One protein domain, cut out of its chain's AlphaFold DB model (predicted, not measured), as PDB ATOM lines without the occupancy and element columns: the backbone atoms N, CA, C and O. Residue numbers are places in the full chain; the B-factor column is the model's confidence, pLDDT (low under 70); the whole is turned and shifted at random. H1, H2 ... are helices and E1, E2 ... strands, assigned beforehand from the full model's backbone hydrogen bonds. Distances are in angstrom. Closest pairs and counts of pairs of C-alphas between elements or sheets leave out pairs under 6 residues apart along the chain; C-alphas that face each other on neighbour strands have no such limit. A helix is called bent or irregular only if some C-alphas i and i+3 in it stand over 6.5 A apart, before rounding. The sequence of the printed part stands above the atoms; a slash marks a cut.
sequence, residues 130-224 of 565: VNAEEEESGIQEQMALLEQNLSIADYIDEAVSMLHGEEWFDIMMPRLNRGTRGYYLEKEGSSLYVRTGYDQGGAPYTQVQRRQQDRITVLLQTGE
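This is residues 130 to 224 of the 565 residues of an uncharacterized protein of Lachnospiraceae bacterium (UniProt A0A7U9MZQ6). A twisted wall of four antiparallel strands, E1 to E4, has helices over one face and its other face bare: H1 crosses over E1 and E2, H2 runs along over E4, and the short H3 only grazes the sheet. The two layers, helices on one face of a sheet, are well formed, and the strands side by side make the long axis. The printed part has 95 residues, with three named helices followed by four named strands in the sheet order E1 E2 E3 E4, a meander, each strand the antiparallel neighbour of the one before. The class is mixed, helices and strands; the whole is compact, with a radius of gyration of the C-alphas of 12.7 A and spans of 35 by 30 by 21 A.

Residues 130 to 131 pair, parallel, with residues 183 to 184 of E1, residues 180 to 187. H1, residues 137 to 149, is on the sheet at a height of 9.7 A; on the local plane it runs across the strands, only just, at 62 degrees to E1. H2, residues 153 to 164, forms a helical hairpin with H1: residues 146 to 149 of H1 touch it, closest at the C-alphas of Asn 149 and Tyr 155, 4.9 A, at a steep tilt of 37 degrees, only just steep, opposite ways. H2 is on the same face as H1, at a height of 10.0 A, along E4, residues 215 to 222, at 25 degrees on the local plane. H3, residues 166 to 172, touches residues 138 to 142 of H1, closest at the C-alphas of Ile 139 and Met 172, 5.9 A. Every O i to N i+4 pair is within hydrogen-bond range in H1 and H3, and 6 of 8 in H2. E1 and E2, residues 190 to 198, form a hairpin, with N 183 and O 194 2.8 A apart. E2 and E3, residues 204 to 212, form another, with N 195 and O 207 at 2.8 A. E3 and E4 form a third, with N 208 and O 219 at 2.8 A. The edge strands E1 and E4 are apart.

H1 begins at C-alpha 137 (314.686, 226.088, 338.688) and is 18.1 A long. H2 is 18.2 A long and irregular, with C-alphas 154 and 157 7.4 A apart. H3 is 10.2 A long. E1 measures 23.7 A, E2 and E3 27.0 A each, and E4 23.4 A, ending at C-alpha 222 (295.644, 214.142, 348.597).

The C-alphas farthest apart, those of Glu 188 and Gly 201, are 37.8 A apart. The printed part has no cut. No link is long; H3 to E1 is short, the others tight. No printed residue is under 70 in pLDDT.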
ATOM      1  N   VAL A 130     316.047 217.557 350.628       96.56
ATOM      2  CA  VAL A 130     316.980 218.358 349.824       96.56
ATOM      3  C   VAL A 130     316.679 219.845 350.016       96.56
ATOM      4  O   VAL A 130     315.519 220.253 350.073       96.56
ATOM      5  N   ASN A 131     317.717 220.670 350.129       97.00
ATOM      6  CA  ASN A 131     317.569 222.122 350.127       97.00
ATOM      7  C   ASN A 131     317.133 222.579 348.729       97.00
ATOM      8  O   ASN A 131     317.772 222.206 347.744       97.00
ATOM      9  N   ALA A 132     316.097 223.412 348.634       96.06
ATOM     10  CA  ALA A 132     315.615 223.931 347.358       96.06
ATOM     11  C   ALA A 132     316.734 224.597 346.524       96.06
ATOM     12  O   ALA A 132     316.720 224.456 345.306       96.06
ATOM     13  N   GLU A 133     317.747 225.226 347.142       93.88
ATOM     14  CA  GLU A 133     318.904 225.807 346.428       93.88
ATOM     15  C   GLU A 133     319.734 224.797 345.600       93.88
ATOM     16  O   GLU A 133     320.459 225.227 344.702       93.88
ATOM     17  N   GLU A 134     319.673 223.483 345.866       92.50
ATOM     18  CA  GLU A 134     320.330 222.473 345.010       92.50
ATOM     19  C   GLU A 134     319.501 222.089 343.772       92.50
ATOM     20  O   GLU A 134     320.043 221.491 342.843       92.50
ATOM     21  N   GLU A 135     318.195 222.367 343.757       93.44
ATOM     22  CA  GLU A 135     317.263 221.797 342.779       93.44
ATOM     23  C   GLU A 135     317.175 222.561 341.455       93.44
ATOM     24  O   GLU A 135     317.680 223.672 341.303       93.44
ATOM     25  N   GLU A 136     316.507 221.953 340.473       89.12
ATOM     26  CA  GLU A 136     316.207 222.587 339.184       89.12
ATOM     27  C   GLU A 136     315.253 223.783 339.360       89.12
ATOM     28  O   GLU A 136     314.434 223.806 340.283       89.12
ATOM     29  N   SER A 137     315.346 224.787 338.477       92.12
ATOM     30  CA  SER A 137     314.686 226.088 338.688       92.12
ATOM     31  C   SER A 137     313.170 225.987 338.858       92.12
ATOM     32  O   SER A 137     312.621 226.701 339.685       92.12
ATOM     33  N   GLY A 138     312.505 225.039 338.188       93.69
ATOM     34  CA  GLY A 138     311.077 224.778 338.394       93.69
ATOM     35  C   GLY A 138     310.737 224.441 339.852       93.69
ATOM     36  O   GLY A 138     309.811 225.019 340.410       93.69
ATOM     37  N   ILE A 139     311.522 223.583 340.514       96.06
ATOM     38  CA  ILE A 139     311.328 223.252 341.936       96.06
ATOM     39  C   ILE A 139     311.634 224.472 342.816       96.06
ATOM     40  O   ILE A 139     310.909 224.731 343.776       96.06
ATOM     41  N   GLN A 140     312.665 225.259 342.482       97.19
ATOM     42  CA  GLN A 140     312.975 226.504 343.200       97.19
ATOM     43  C   GLN A 140     311.825 227.519 343.116       97.19
ATOM     44  O   GLN A 140     311.444 228.109 344.126       97.19
ATOM     45  N   GLU A 141     311.252 227.697 341.926       97.75
ATOM     46  CA  GLU A 141     310.142 228.608 341.645       97.75
ATOM     47  C   GLU A 141     308.856 228.159 342.363       97.75
ATOM     48  O   GLU A 141     308.229 228.971 343.044       97.75
ATOM     49  N   GLN A 142     308.518 226.864 342.317       98.31
ATOM     50  CA  GLN A 142     307.378 226.291 343.045       98.31
ATOM     51  C   GLN A 142     307.550 226.416 344.574       98.31
ATOM     52  O   GLN A 142     306.644 226.888 345.261       98.31
ATOM     53  N   MET A 143     308.725 226.094 345.132       98.38
ATOM     54  CA  MET A 143     309.006 226.267 346.570       98.38
ATOM     55  C   MET A 143     308.959 227.743 347.004       98.38
ATOM     56  O   MET A 143     308.460 228.063 348.086       98.38
ATOM     57  N   ALA A 144     309.462 228.659 346.172       97.81
ATOM     58  CA  ALA A 144     309.462 230.090 346.467       97.81
ATOM     59  C   ALA A 144     308.053 230.701 346.432       97.81
ATOM     60  O   ALA A 144     307.731 231.505 347.313       97.81
ATOM     61  N   LEU A 145     307.225 230.306 345.455       98.00
ATOM     62  CA  LEU A 145     305.832 230.737 345.318       98.00
ATOM     63  C   LEU A 145     304.943 230.157 346.429       98.00
ATOM     64  O   LEU A 145     304.136 230.886 346.998       98.00
ATOM     65  N   LEU A 146     305.145 228.895 346.823       98.50
ATOM     66  CA  LEU A 146     304.408 228.291 347.935       98.50
ATOM     67  C   LEU A 146     304.707 228.991 349.275       98.50
ATOM     68  O   LEU A 146     303.779 229.303 350.019       98.50
ATOM     69  N   GLU A 147     305.973 229.321 349.562       97.75
ATOM     70  CA  GLU A 147     306.331 230.136 350.741       97.75
ATOM     71  C   GLU A 147     305.765 231.562 350.653       97.75
ATOM     72  O   GLU A 147     305.462 232.158 351.684       97.75
ATOM     73  N   GLN A 148     305.610 232.130 349.451       96.62
ATOM     74  CA  GLN A 148     304.959 233.432 349.280       96.62
ATOM     75  C   GLN A 148     303.462 233.343 349.603       96.62
ATOM     76  O   GLN A 148     302.982 234.126 350.425       96.62
ATOM     77  N   ASN A 149     302.743 232.385 349.018       97.69
ATOM     78  CA  ASN A 149     301.308 232.199 349.240       97.69
ATOM     79  C   ASN A 149     301.020 231.923 350.727       97.69
ATOM     80  O   ASN A 149     300.217 232.612 351.342       97.69
ATOM     81  N   LEU A 150     301.784 231.030 351.362       96.62
ATOM     82  CA  LEU A 150     301.646 230.713 352.791       96.62
ATOM     83  C   LEU A 150     302.204 231.787 353.754       96.62
ATOM     84  O   LEU A 150     302.113 231.626 354.975       96.62
ATOM     85  N   SER A 151     302.774 232.885 353.241       93.75
ATOM     86  CA  SER A 151     303.163 234.056 354.047       93.75
ATOM     87  C   SER A 151     302.049 235.097 354.212       93.75
ATOM     88  O   SER A 151     302.183 236.003 355.037       93.75
ATOM     89  N   ILE A 152     300.949 234.963 353.463       93.31
ATOM     90  CA  ILE A 152     299.817 235.894 353.432       93.31
ATOM     91  C   ILE A 152     298.539 235.075 353.637       93.31
ATOM     92  O   ILE A 152     298.222 234.218 352.822       93.31
ATOM     93  N   ALA A 153     297.792 235.334 354.715       89.25
ATOM     94  CA  ALA A 153     296.592 234.554 355.048       89.25
ATOM     95  C   ALA A 153     295.552 234.549 353.909       89.25
ATOM     96  O   ALA A 153     294.968 233.513 353.607       89.25
ATOM     97  N   ASP A 154     295.404 235.685 353.223       93.19
ATOM     98  CA  ASP A 154     294.496 235.859 352.085       93.19
ATOM     99  C   ASP A 154     294.898 235.038 350.834       93.19
ATOM    100  O   ASP A 154     294.113 234.987 349.894       93.19
ATOM    101  N   TYR A 155     296.088 234.408 350.801       96.50
ATOM    102  CA  TYR A 155     296.602 233.594 349.677       96.50
ATOM    103  C   TYR A 155     296.705 232.086 349.984       96.50
ATOM    104  O   TYR A 155     297.381 231.325 349.281       96.50
ATOM    105  N   ILE A 156     296.022 231.620 351.031       96.81
ATOM    106  CA  ILE A 156     295.904 230.187 351.344       96.81
ATOM    107  C   ILE A 156     295.155 229.427 350.230       96.81
ATOM    108  O   ILE A 156     295.478 228.270 349.948       96.81
ATOM    109  N   ASP A 157     294.207 230.072 349.551       97.00
ATOM    110  CA  ASP A 157     293.400 229.455 348.492       97.00
ATOM    111  C   ASP A 157     294.214 229.276 347.200       97.00
ATOM    112  O   ASP A 157     294.106 228.244 346.534       97.00
ATOM    113  N   GLU A 158     295.121 230.206 346.891       97.88
ATOM    114  CA  GLU A 158     296.154 230.053 345.868       97.88
ATOM    115  C   GLU A 158     297.143 228.930 346.214       97.88
ATOM    116  O   GLU A 158     297.523 228.171 345.322       97.88
ATOM    117  N   ALA A 159     297.534 228.764 347.486       97.88
ATOM    118  CA  ALA A 159     298.379 227.640 347.907       97.88
ATOM    119  C   ALA A 159     297.678 226.282 347.711       97.88
ATOM    120  O   ALA A 159     298.276 225.358 347.164       97.88
ATOM    121  N   VAL A 160     296.401 226.153 348.085       97.31
ATOM    122  CA  VAL A 160     295.625 224.919 347.857       97.31
ATOM    123  C   VAL A 160     295.376 224.669 346.365       97.31
ATOM    124  O   VAL A 160     295.528 223.540 345.901       97.31
ATOM    125  N   SER A 161     295.072 225.714 345.590       96.50
ATOM    126  CA  SER A 161     294.899 225.615 344.132       96.50
ATOM    127  C   SER A 161     296.179 225.152 343.429       96.50
ATOM    128  O   SER A 161     296.121 224.317 342.529       96.50
ATOM    129  N   MET A 162     297.335 225.648 343.876       97.00
ATOM    130  CA  MET A 162     298.665 225.259 343.406       97.00
ATOM    131  C   MET A 162     298.959 223.779 343.692       97.00
ATOM    132  O   MET A 162     299.303 223.045 342.771       97.00
ATOM    133  N   LEU A 163     298.740 223.313 344.929       96.69
ATOM    134  CA  LEU A 163     298.928 221.901 345.305       96.69
ATOM    135  C   LEU A 163     297.935 220.939 344.619       96.69
ATOM    136  O   LEU A 163     298.180 219.734 344.573       96.69
ATOM    137  N   HIS A 164     296.803 221.437 344.115       92.69
ATOM    138  CA  HIS A 164     295.814 220.643 343.376       92.69
ATOM    139  C   HIS A 164     296.121 220.508 341.874       92.69
ATOM    140  O   HIS A 164     295.546 219.641 341.219       92.69
ATOM    141  N   GLY A 165     297.004 221.341 341.315       89.88
ATOM    142  CA  GLY A 165     297.345 221.306 339.893       89.88
ATOM    143  C   GLY A 165     298.233 220.116 339.514       89.88
ATOM    144  O   GLY A 165     299.187 219.796 340.216       89.88
ATOM    145  N   GLU A 166     297.976 219.496 338.358       86.94
ATOM    146  CA  GLU A 166     298.808 218.396 337.828       86.94
ATOM    147  C   GLU A 166     300.282 218.825 337.642       86.94
ATOM    148  O   GLU A 166     301.201 218.074 337.969       86.94
ATOM    149  N   GLU A 167     300.506 220.081 337.232       93.56
ATOM    150  CA  GLU A 167     301.830 220.703 337.063       93.56
ATOM    151  C   GLU A 167     302.688 220.680 338.344       93.56
ATOM    152  O   GLU A 167     303.907 220.515 338.261       93.56
ATOM    153  N   TRP A 168     302.077 220.781 339.532       96.38
ATOM    154  CA  TRP A 168     302.806 220.676 340.801       96.38
ATOM    155  C   TRP A 168     303.467 219.301 340.942       96.38
ATOM    156  O   TRP A 168     304.641 219.208 341.300       96.38
ATOM    157  N   PHE A 169     302.749 218.228 340.605       92.50
ATOM    158  CA  PHE A 169     303.278 216.870 340.686       92.50
ATOM    159  C   PHE A 169     304.334 216.593 339.608       92.50
ATOM    160  O   PHE A 169     305.364 215.997 339.926       92.50
ATOM    161  N   ASP A 170     304.146 217.083 338.380       90.75
ATOM    162  CA  ASP A 170     305.147 216.961 337.309       90.75
ATOM    163  C   ASP A 170     306.471 217.672 337.657       90.75
ATOM    164  O   ASP A 170     307.553 217.115 337.436       90.75
ATOM    165  N   ILE A 171     306.410 218.877 338.243       94.31
ATOM    166  CA  ILE A 171     307.600 219.665 338.611       94.31
ATOM    167  C   ILE A 171     308.250 219.166 339.908       94.31
ATOM    168  O   ILE A 171     309.477 219.132 339.998       94.31
ATOM    169  N   MET A 172     307.465 218.771 340.914       95.75
ATOM    170  CA  MET A 172     307.981 218.388 342.237       95.75
ATOM    171  C   MET A 172     308.286 216.886 342.366       95.75
ATOM    172  O   MET A 172     308.910 216.465 343.340       95.75
ATOM    173  N   MET A 173     307.898 216.052 341.392       90.88
ATOM    174  CA  MET A 173     308.186 214.608 341.378       90.88
ATOM    175  C   MET A 173     308.859 214.081 340.089       90.88
ATOM    176  O   MET A 173     308.611 212.931 339.716       90.88
ATOM    177  N   PRO A 174     309.760 214.819 339.400       83.75
ATOM    178  CA  PRO A 174     310.292 214.406 338.103       83.75
ATOM    179  C   PRO A 174     310.957 213.027 338.175       83.75
ATOM    180  O   PRO A 174     311.905 212.823 338.938       83.75
ATOM    181  N   ARG A 175     310.453 212.090 337.359       78.31
ATOM    182  CA  ARG A 175     310.864 210.670 337.263       78.31
ATOM    183  C   ARG A 175     310.596 209.799 338.505       78.31
ATOM    184  O   ARG A 175     310.943 208.619 338.479       78.31
ATOM    185  N   LEU A 176     309.978 210.326 339.562       83.44
ATOM    186  CA  LEU A 176     309.577 209.535 340.728       83.44
ATOM    187  C   LEU A 176     308.342 208.694 340.371       83.44
ATOM    188  O   LEU A 176     307.385 209.212 339.810       83.44
ATOM    189  N   ASN A 177     308.349 207.401 340.701       78.50
ATOM    190  CA  ASN A 177     307.222 206.488 340.438       78.50
ATOM    191  C   ASN A 177     306.793 205.650 341.657       78.50
ATOM    192  O   ASN A 177     305.886 204.827 341.555       78.50
ATOM    193  N   ARG A 178     307.471 205.823 342.798       82.69
ATOM    194  CA  ARG A 178     307.160 205.219 344.100       82.69
ATOM    195  C   ARG A 178     307.915 205.956 345.203       82.69
ATOM    196  O   ARG A 178     309.016 206.447 344.964       82.69
ATOM    197  N   GLY A 179     307.371 205.966 346.416       86.81
ATOM    198  CA  GLY A 179     307.986 206.664 347.546       86.81
ATOM    199  C   GLY A 179     307.845 208.185 347.450       86.81
ATOM    200  O   GLY A 179     306.922 208.691 346.814       86.81
ATOM    201  N   THR A 180     308.731 208.905 348.134       92.12
ATOM    202  CA  THR A 180     308.570 210.327 348.470       92.12
ATOM    203  C   THR A 180     309.882 211.096 348.356       92.12
ATOM    204  O   THR A 180     310.960 210.527 348.532       92.12
ATOM    205  N   ARG A 181     309.787 212.409 348.130       94.12
ATOM    206  CA  ARG A 181     310.900 213.360 348.233       94.12
ATOM    207  C   ARG A 181     310.565 214.449 349.245       94.12
ATOM    208  O   ARG A 181     309.470 215.009 349.206       94.12
ATOM    209  N   GLY A 182     311.510 214.734 350.139       96.31
ATOM    210  CA  GLY A 182     311.483 215.906 351.008       96.31
ATOM    211  C   GLY A 182     312.258 217.071 350.389       96.31
ATOM    212  O   GLY A 182     313.350 216.879 349.852       96.31
ATOM    213  N   TYR A 183     311.718 218.275 350.531       97.94
ATOM    214  CA  TYR A 183     312.303 219.551 350.132       97.94
ATOM    215  C   TYR A 183     312.215 220.539 351.298       97.94
ATOM    216  O   TYR A 183     311.229 220.526 352.038       97.94
ATOM    217  N   TYR A 184     313.204 221.421 351.458       98.06
ATOM    218  CA  TYR A 184     313.111 222.531 352.412       98.06
ATOM    219  C   TYR A 184     313.675 223.846 351.866       98.06
ATOM    220  O   TYR A 184     314.545 223.859 350.995       98.06
ATOM    221  N   LEU A 185     313.163 224.958 352.394       97.44
ATOM    222  CA  LEU A 185     313.562 226.326 352.076       97.44
ATOM    223  C   LEU A 185     313.601 227.152 353.370       97.44
ATOM    224  O   LEU A 185     312.580 227.329 354.031       97.44
ATOM    225  N   GLU A 186     314.778 227.672 353.710       95.25
ATOM    226  CA  GLU A 186     315.005 228.550 354.866       95.25
ATOM    227  C   GLU A 186     314.950 230.026 354.444       95.25
ATOM    228  O   GLU A 186     315.490 230.405 353.400       95.25
ATOM    229  N   LYS A 187     314.333 230.884 355.264       91.75
ATOM    230  CA  LYS A 187     314.325 232.349 355.117       91.75
ATOM    231  C   LYS A 187     314.558 233.018 356.478       91.75
ATOM    232  O   LYS A 187     314.576 232.372 357.523       91.75
ATOM    233  N   GLU A 188     314.753 234.336 356.495       89.94
ATOM    234  CA  GLU A 188     314.936 235.079 357.750       89.94
ATOM    235  C   GLU A 188     313.632 235.096 358.575       89.94
ATOM    236  O   GLU A 188     312.749 235.923 358.362       89.94
ATOM    237  N   GLY A 189     313.512 234.163 359.525       89.44
ATOM    238  CA  GLY A 189     312.381 234.068 360.456       89.44
ATOM    239  C   GLY A 189     311.217 233.166 360.017       89.44
ATOM    240  O   GLY A 189     310.237 233.068 360.760       89.44
ATOM    241  N   SER A 190     311.319 232.490 358.868       95.00
ATOM    242  CA  SER A 190     310.410 231.409 358.462       95.00
ATOM    243  C   SER A 190     311.159 230.265 357.785       95.00
ATOM    244  O   SER A 190     312.192 230.481 357.152       95.00
ATOM    245  N   SER A 191     310.618 229.053 357.890       96.38
ATOM    246  CA  SER A 191     311.085 227.907 357.111       96.38
ATOM    247  C   SER A 191     309.916 227.111 356.541       96.38
ATOM    248  O   SER A 191     308.861 226.982 357.168       96.38
ATOM    249  N   LEU A 192     310.103 226.598 355.328       98.12
ATOM    250  CA  LEU A 192     309.136 225.788 354.601       98.12
ATOM    251  C   LEU A 192     309.721 224.394 354.388       98.12
ATOM    252  O   LEU A 192     310.785 224.255 353.792       98.12
ATOM    253  N   TYR A 193     308.999 223.367 354.820       98.06
ATOM    254  CA  TYR A 193     309.232 221.972 354.459       98.06
ATOM    255  C   TYR A 193     308.089 221.477 353.574       98.06
ATOM    256  O   TYR A 193     306.921 221.767 353.836       98.06
ATOM    257  N   VAL A 194     308.419 220.698 352.549       98.44
ATOM    258  CA  VAL A 194     307.469 220.061 351.636       98.44
ATOM    259  C   VAL A 194     307.878 218.608 351.455       98.44
ATOM    260  O   VAL A 194     309.011 218.328 351.075       98.44
ATOM    261  N   ARG A 195     306.949 217.674 351.652       96.62
ATOM    262  CA  ARG A 195     307.102 216.285 351.217       96.62
ATOM    263  C   ARG A 195     306.017 215.947 350.215       96.62
ATOM    264  O   ARG A 195     304.838 215.980 350.553       96.62
ATOM    265  N   THR A 196     306.424 215.572 349.011       95.88
ATOM    266  CA  THR A 196     305.525 215.063 347.970       95.88
ATOM    267  C   THR A 196     305.919 213.643 347.590       95.88
ATOM    268  O   THR A 196     307.072 213.232 347.766       95.88
ATOM    269  N   GLY A 197     304.966 212.860 347.104       93.06
ATOM    270  CA  GLY A 197     305.217 211.490 346.684       93.06
ATOM    271  C   GLY A 197     303.948 210.682 346.527       93.06
ATOM    272  O   GLY A 197     302.845 211.219 346.468       93.06
ATOM    273  N   TYR A 198     304.138 209.370 346.523       89.50
ATOM    274  CA  TYR A 198     303.074 208.380 346.539       89.50
ATOM    275  C   TYR A 198     302.957 207.758 347.930       89.50
ATOM    276  O   TYR A 198     303.964 207.507 348.600       89.50
ATOM    277  N   ASP A 199     301.726 207.508 348.364       84.50
ATOM    278  CA  ASP A 199     301.439 206.787 349.602       84.50
ATOM    279  C   ASP A 199     301.510 205.251 349.431       84.50
ATOM    280  O   ASP A 199     302.019 204.732 348.437       84.50
ATOM    281  N   GLN A 200     301.020 204.501 350.427       78.81
ATOM    282  CA  GLN A 200     301.023 203.031 350.409       78.81
ATOM    283  C   GLN A 200     300.039 202.409 349.400       78.81
ATOM    284  O   GLN A 200     300.246 201.264 349.003       78.81
ATOM    285  N   GLY A 201     298.991 203.134 348.991       77.62
ATOM    286  CA  GLY A 201     298.072 202.734 347.920       77.62
ATOM    287  C   GLY A 201     298.560 203.148 346.527       77.62
ATOM    288  O   GLY A 201     298.006 202.705 345.525       77.62
ATOM    289  N   GLY A 202     299.611 203.972 346.453       83.06
ATOM    290  CA  GLY A 202     300.132 204.530 345.208       83.06
ATOM    291  C   GLY A 202     299.424 205.811 344.760       83.06
ATOM    292  O   GLY A 202     299.646 206.249 343.632       83.06
ATOM    293  N   ALA A 203     298.595 206.429 345.609       87.12
ATOM    294  CA  ALA A 203     297.979 207.716 345.300       87.12
ATOM    295  C   ALA A 203     298.971 208.870 345.569       87.12
ATOM    296  O   ALA A 203     299.746 208.798 346.532       87.12
ATOM    297  N   PRO A 204     298.989 209.925 344.729       90.94
ATOM    298  CA  PRO A 204     299.852 211.079 344.937       90.94
ATOM    299  C   PRO A 204     299.343 211.950 346.093       90.94
ATOM    300  O   PRO A 204     298.137 212.158 346.260       90.94
ATOM    301  N   TYR A 205     300.273 212.493 346.874       94.19
ATOM    302  CA  TYR A 205     299.981 213.436 347.949       94.19
ATOM    303  C   TYR A 205     301.085 214.486 348.096       94.19
ATOM    304  O   TYR A 205     302.224 214.298 347.661       94.19
ATOM    305  N   THR A 206     300.764 215.594 348.758       96.69
ATOM    306  CA  THR A 206     301.751 216.559 349.246       96.69
ATOM    307  C   THR A 206     301.406 217.000 350.659       96.69
ATOM    308  O   THR A 206     300.286 217.415 350.942       96.69
ATOM    309  N   GLN A 207     302.395 216.954 351.542       96.62
ATOM    310  CA  GLN A 207     302.349 217.537 352.872       96.62
ATOM    311  C   GLN A 207     303.292 218.744 352.922       96.62
ATOM    312  O   GLN A 207     304.455 218.643 352.535       96.62
ATOM    313  N   VAL A 208     302.813 219.868 353.441       98.31
ATOM    314  CA  VAL A 208     303.576 221.110 353.610       98.31
ATOM    315  C   VAL A 208     303.589 221.488 355.083       98.31
ATOM    316  O   VAL A 208     302.565 221.392 355.749       98.31
ATOM    317  N   GLN A 209     304.728 221.942 355.593       97.69
ATOM    318  CA  GLN A 209     304.888 222.466 356.947       97.69
ATOM    319  C   GLN A 209     305.652 223.786 356.882       97.69
ATOM    320  O   GLN A 209     306.862 223.799 356.662       97.69
ATOM    321  N   ARG A 210     304.951 224.900 357.094       97.38
ATOM    322  CA  ARG A 210     305.545 226.233 357.196       97.38
ATOM    323  C   ARG A 210     305.632 226.651 358.658       97.38
ATOM    324  O   ARG A 210     304.607 226.752 359.327       97.38
ATOM    325  N   ARG A 211     306.838 226.916 359.154       95.69
ATOM    326  CA  ARG A 211     307.094 227.411 360.515       95.69
ATOM    327  C   ARG A 211     307.436 228.897 360.461       95.69
ATOM    328  O   ARG A 211     308.249 229.317 359.639       95.69
ATOM    329  N   GLN A 212     306.831 229.695 361.336       94.12
ATOM    330  CA  GLN A 212     307.127 231.118 361.487       94.12
ATOM    331  C   GLN A 212     306.978 231.507 362.960       94.12
ATOM    332  O   GLN A 212     305.871 231.503 363.501       94.12
ATOM    333  N   GLN A 213     308.097 231.861 363.600       87.12
ATOM    334  CA  GLN A 213     308.176 232.023 365.059       87.12
ATOM    335  C   GLN A 213     307.628 230.762 365.765       87.12
ATOM    336  O   GLN A 213     307.988 229.653 365.376       87.12
ATOM    337  N   ASP A 214     306.749 230.918 366.755       86.44
ATOM    338  CA  ASP A 214     306.170 229.809 367.526       86.44
ATOM    339  C   ASP A 214     304.989 229.115 366.806       86.44
ATOM    340  O   ASP A 214     304.407 228.170 367.340       86.44
ATOM    341  N   ARG A 215     304.602 229.588 365.607       93.56
ATOM    342  CA  ARG A 215     303.437 229.110 364.847       93.56
ATOM    343  C   ARG A 215     303.841 228.177 363.706       93.56
ATOM    344  O   ARG A 215     304.814 228.434 362.994       93.56
ATOM    345  N   ILE A 216     303.037 227.143 363.478       96.75
ATOM    346  CA  ILE A 216     303.083 226.299 362.286       96.75
ATOM    347  C   ILE A 216     301.767 226.396 361.504       96.75
ATOM    348  O   ILE A 216     300.681 226.395 362.086       96.75
ATOM    349  N   THR A 217     301.890 226.445 360.182       97.50
ATOM    350  CA  THR A 217     300.808 226.216 359.222       97.50
ATOM    351  C   THR A 217     301.145 224.931 358.464       97.50
ATOM    352  O   THR A 217     302.214 224.827 357.858       97.50
ATOM    353  N   VAL A 218     300.264 223.936 358.520       97.50
ATOM    354  CA  VAL A 218     300.426 222.635 357.861       97.50
ATOM    355  C   VAL A 218     299.334 222.482 356.810       97.50
ATOM    356  O   VAL A 218     298.158 222.611 357.140       97.50
ATOM    357  N   LEU A 219     299.711 222.188 355.564       97.25
ATOM    358  CA  LEU A 219     298.776 221.716 354.538       97.25
ATOM    359  C   LEU A 219     298.998 220.226 354.290       97.25
ATOM    360  O   LEU A 219     300.131 219.740 354.307       97.25
ATOM    361  N   LEU A 220     297.917 219.513 354.006       95.62
ATOM    362  CA  LEU A 220     297.948 218.146 353.513       95.62
ATOM    363  C   LEU A 220     296.959 218.015 352.355       95.62
ATOM    364  O   LEU A 220     295.753 218.144 352.536       95.62
ATOM    365  N   GLN A 221     297.501 217.757 351.172       94.31
ATOM    366  CA  GLN A 221     296.786 217.566 349.921       94.31
ATOM    367  C   GLN A 221     296.871 216.095 349.514       94.31
ATOM    368  O   GLN A 221     297.967 215.538 349.431       94.31
ATOM    369  N   THR A 222     295.735 215.477 349.205       90.50
ATOM    370  CA  THR A 222     295.644 214.142 348.597       90.50
ATOM    371  C   THR A 222     294.649 214.167 347.430       90.50
ATOM    372  O   THR A 222     293.957 215.162 347.217       90.50
ATOM    373  N   GLY A 223     294.526 213.066 346.686       80.00
ATOM    374  CA  GLY A 223     293.438 212.907 345.711       80.00
ATOM    375  C   GLY A 223     292.032 212.800 346.332       80.00
ATOM    376  O   GLY A 223     291.046 212.974 345.620       80.00
ATOM    377  N   GLU A 224     291.921 212.524 347.638       84.44
ATOM    378  CA  GLU A 224     290.647 212.275 348.339       84.44
ATOM    379  C   GLU A 224     290.262 213.406 349.321       84.44
ATOM    380  O   GLU A 224     289.120 213.451 349.784       84.44
TER     381      GLU A 224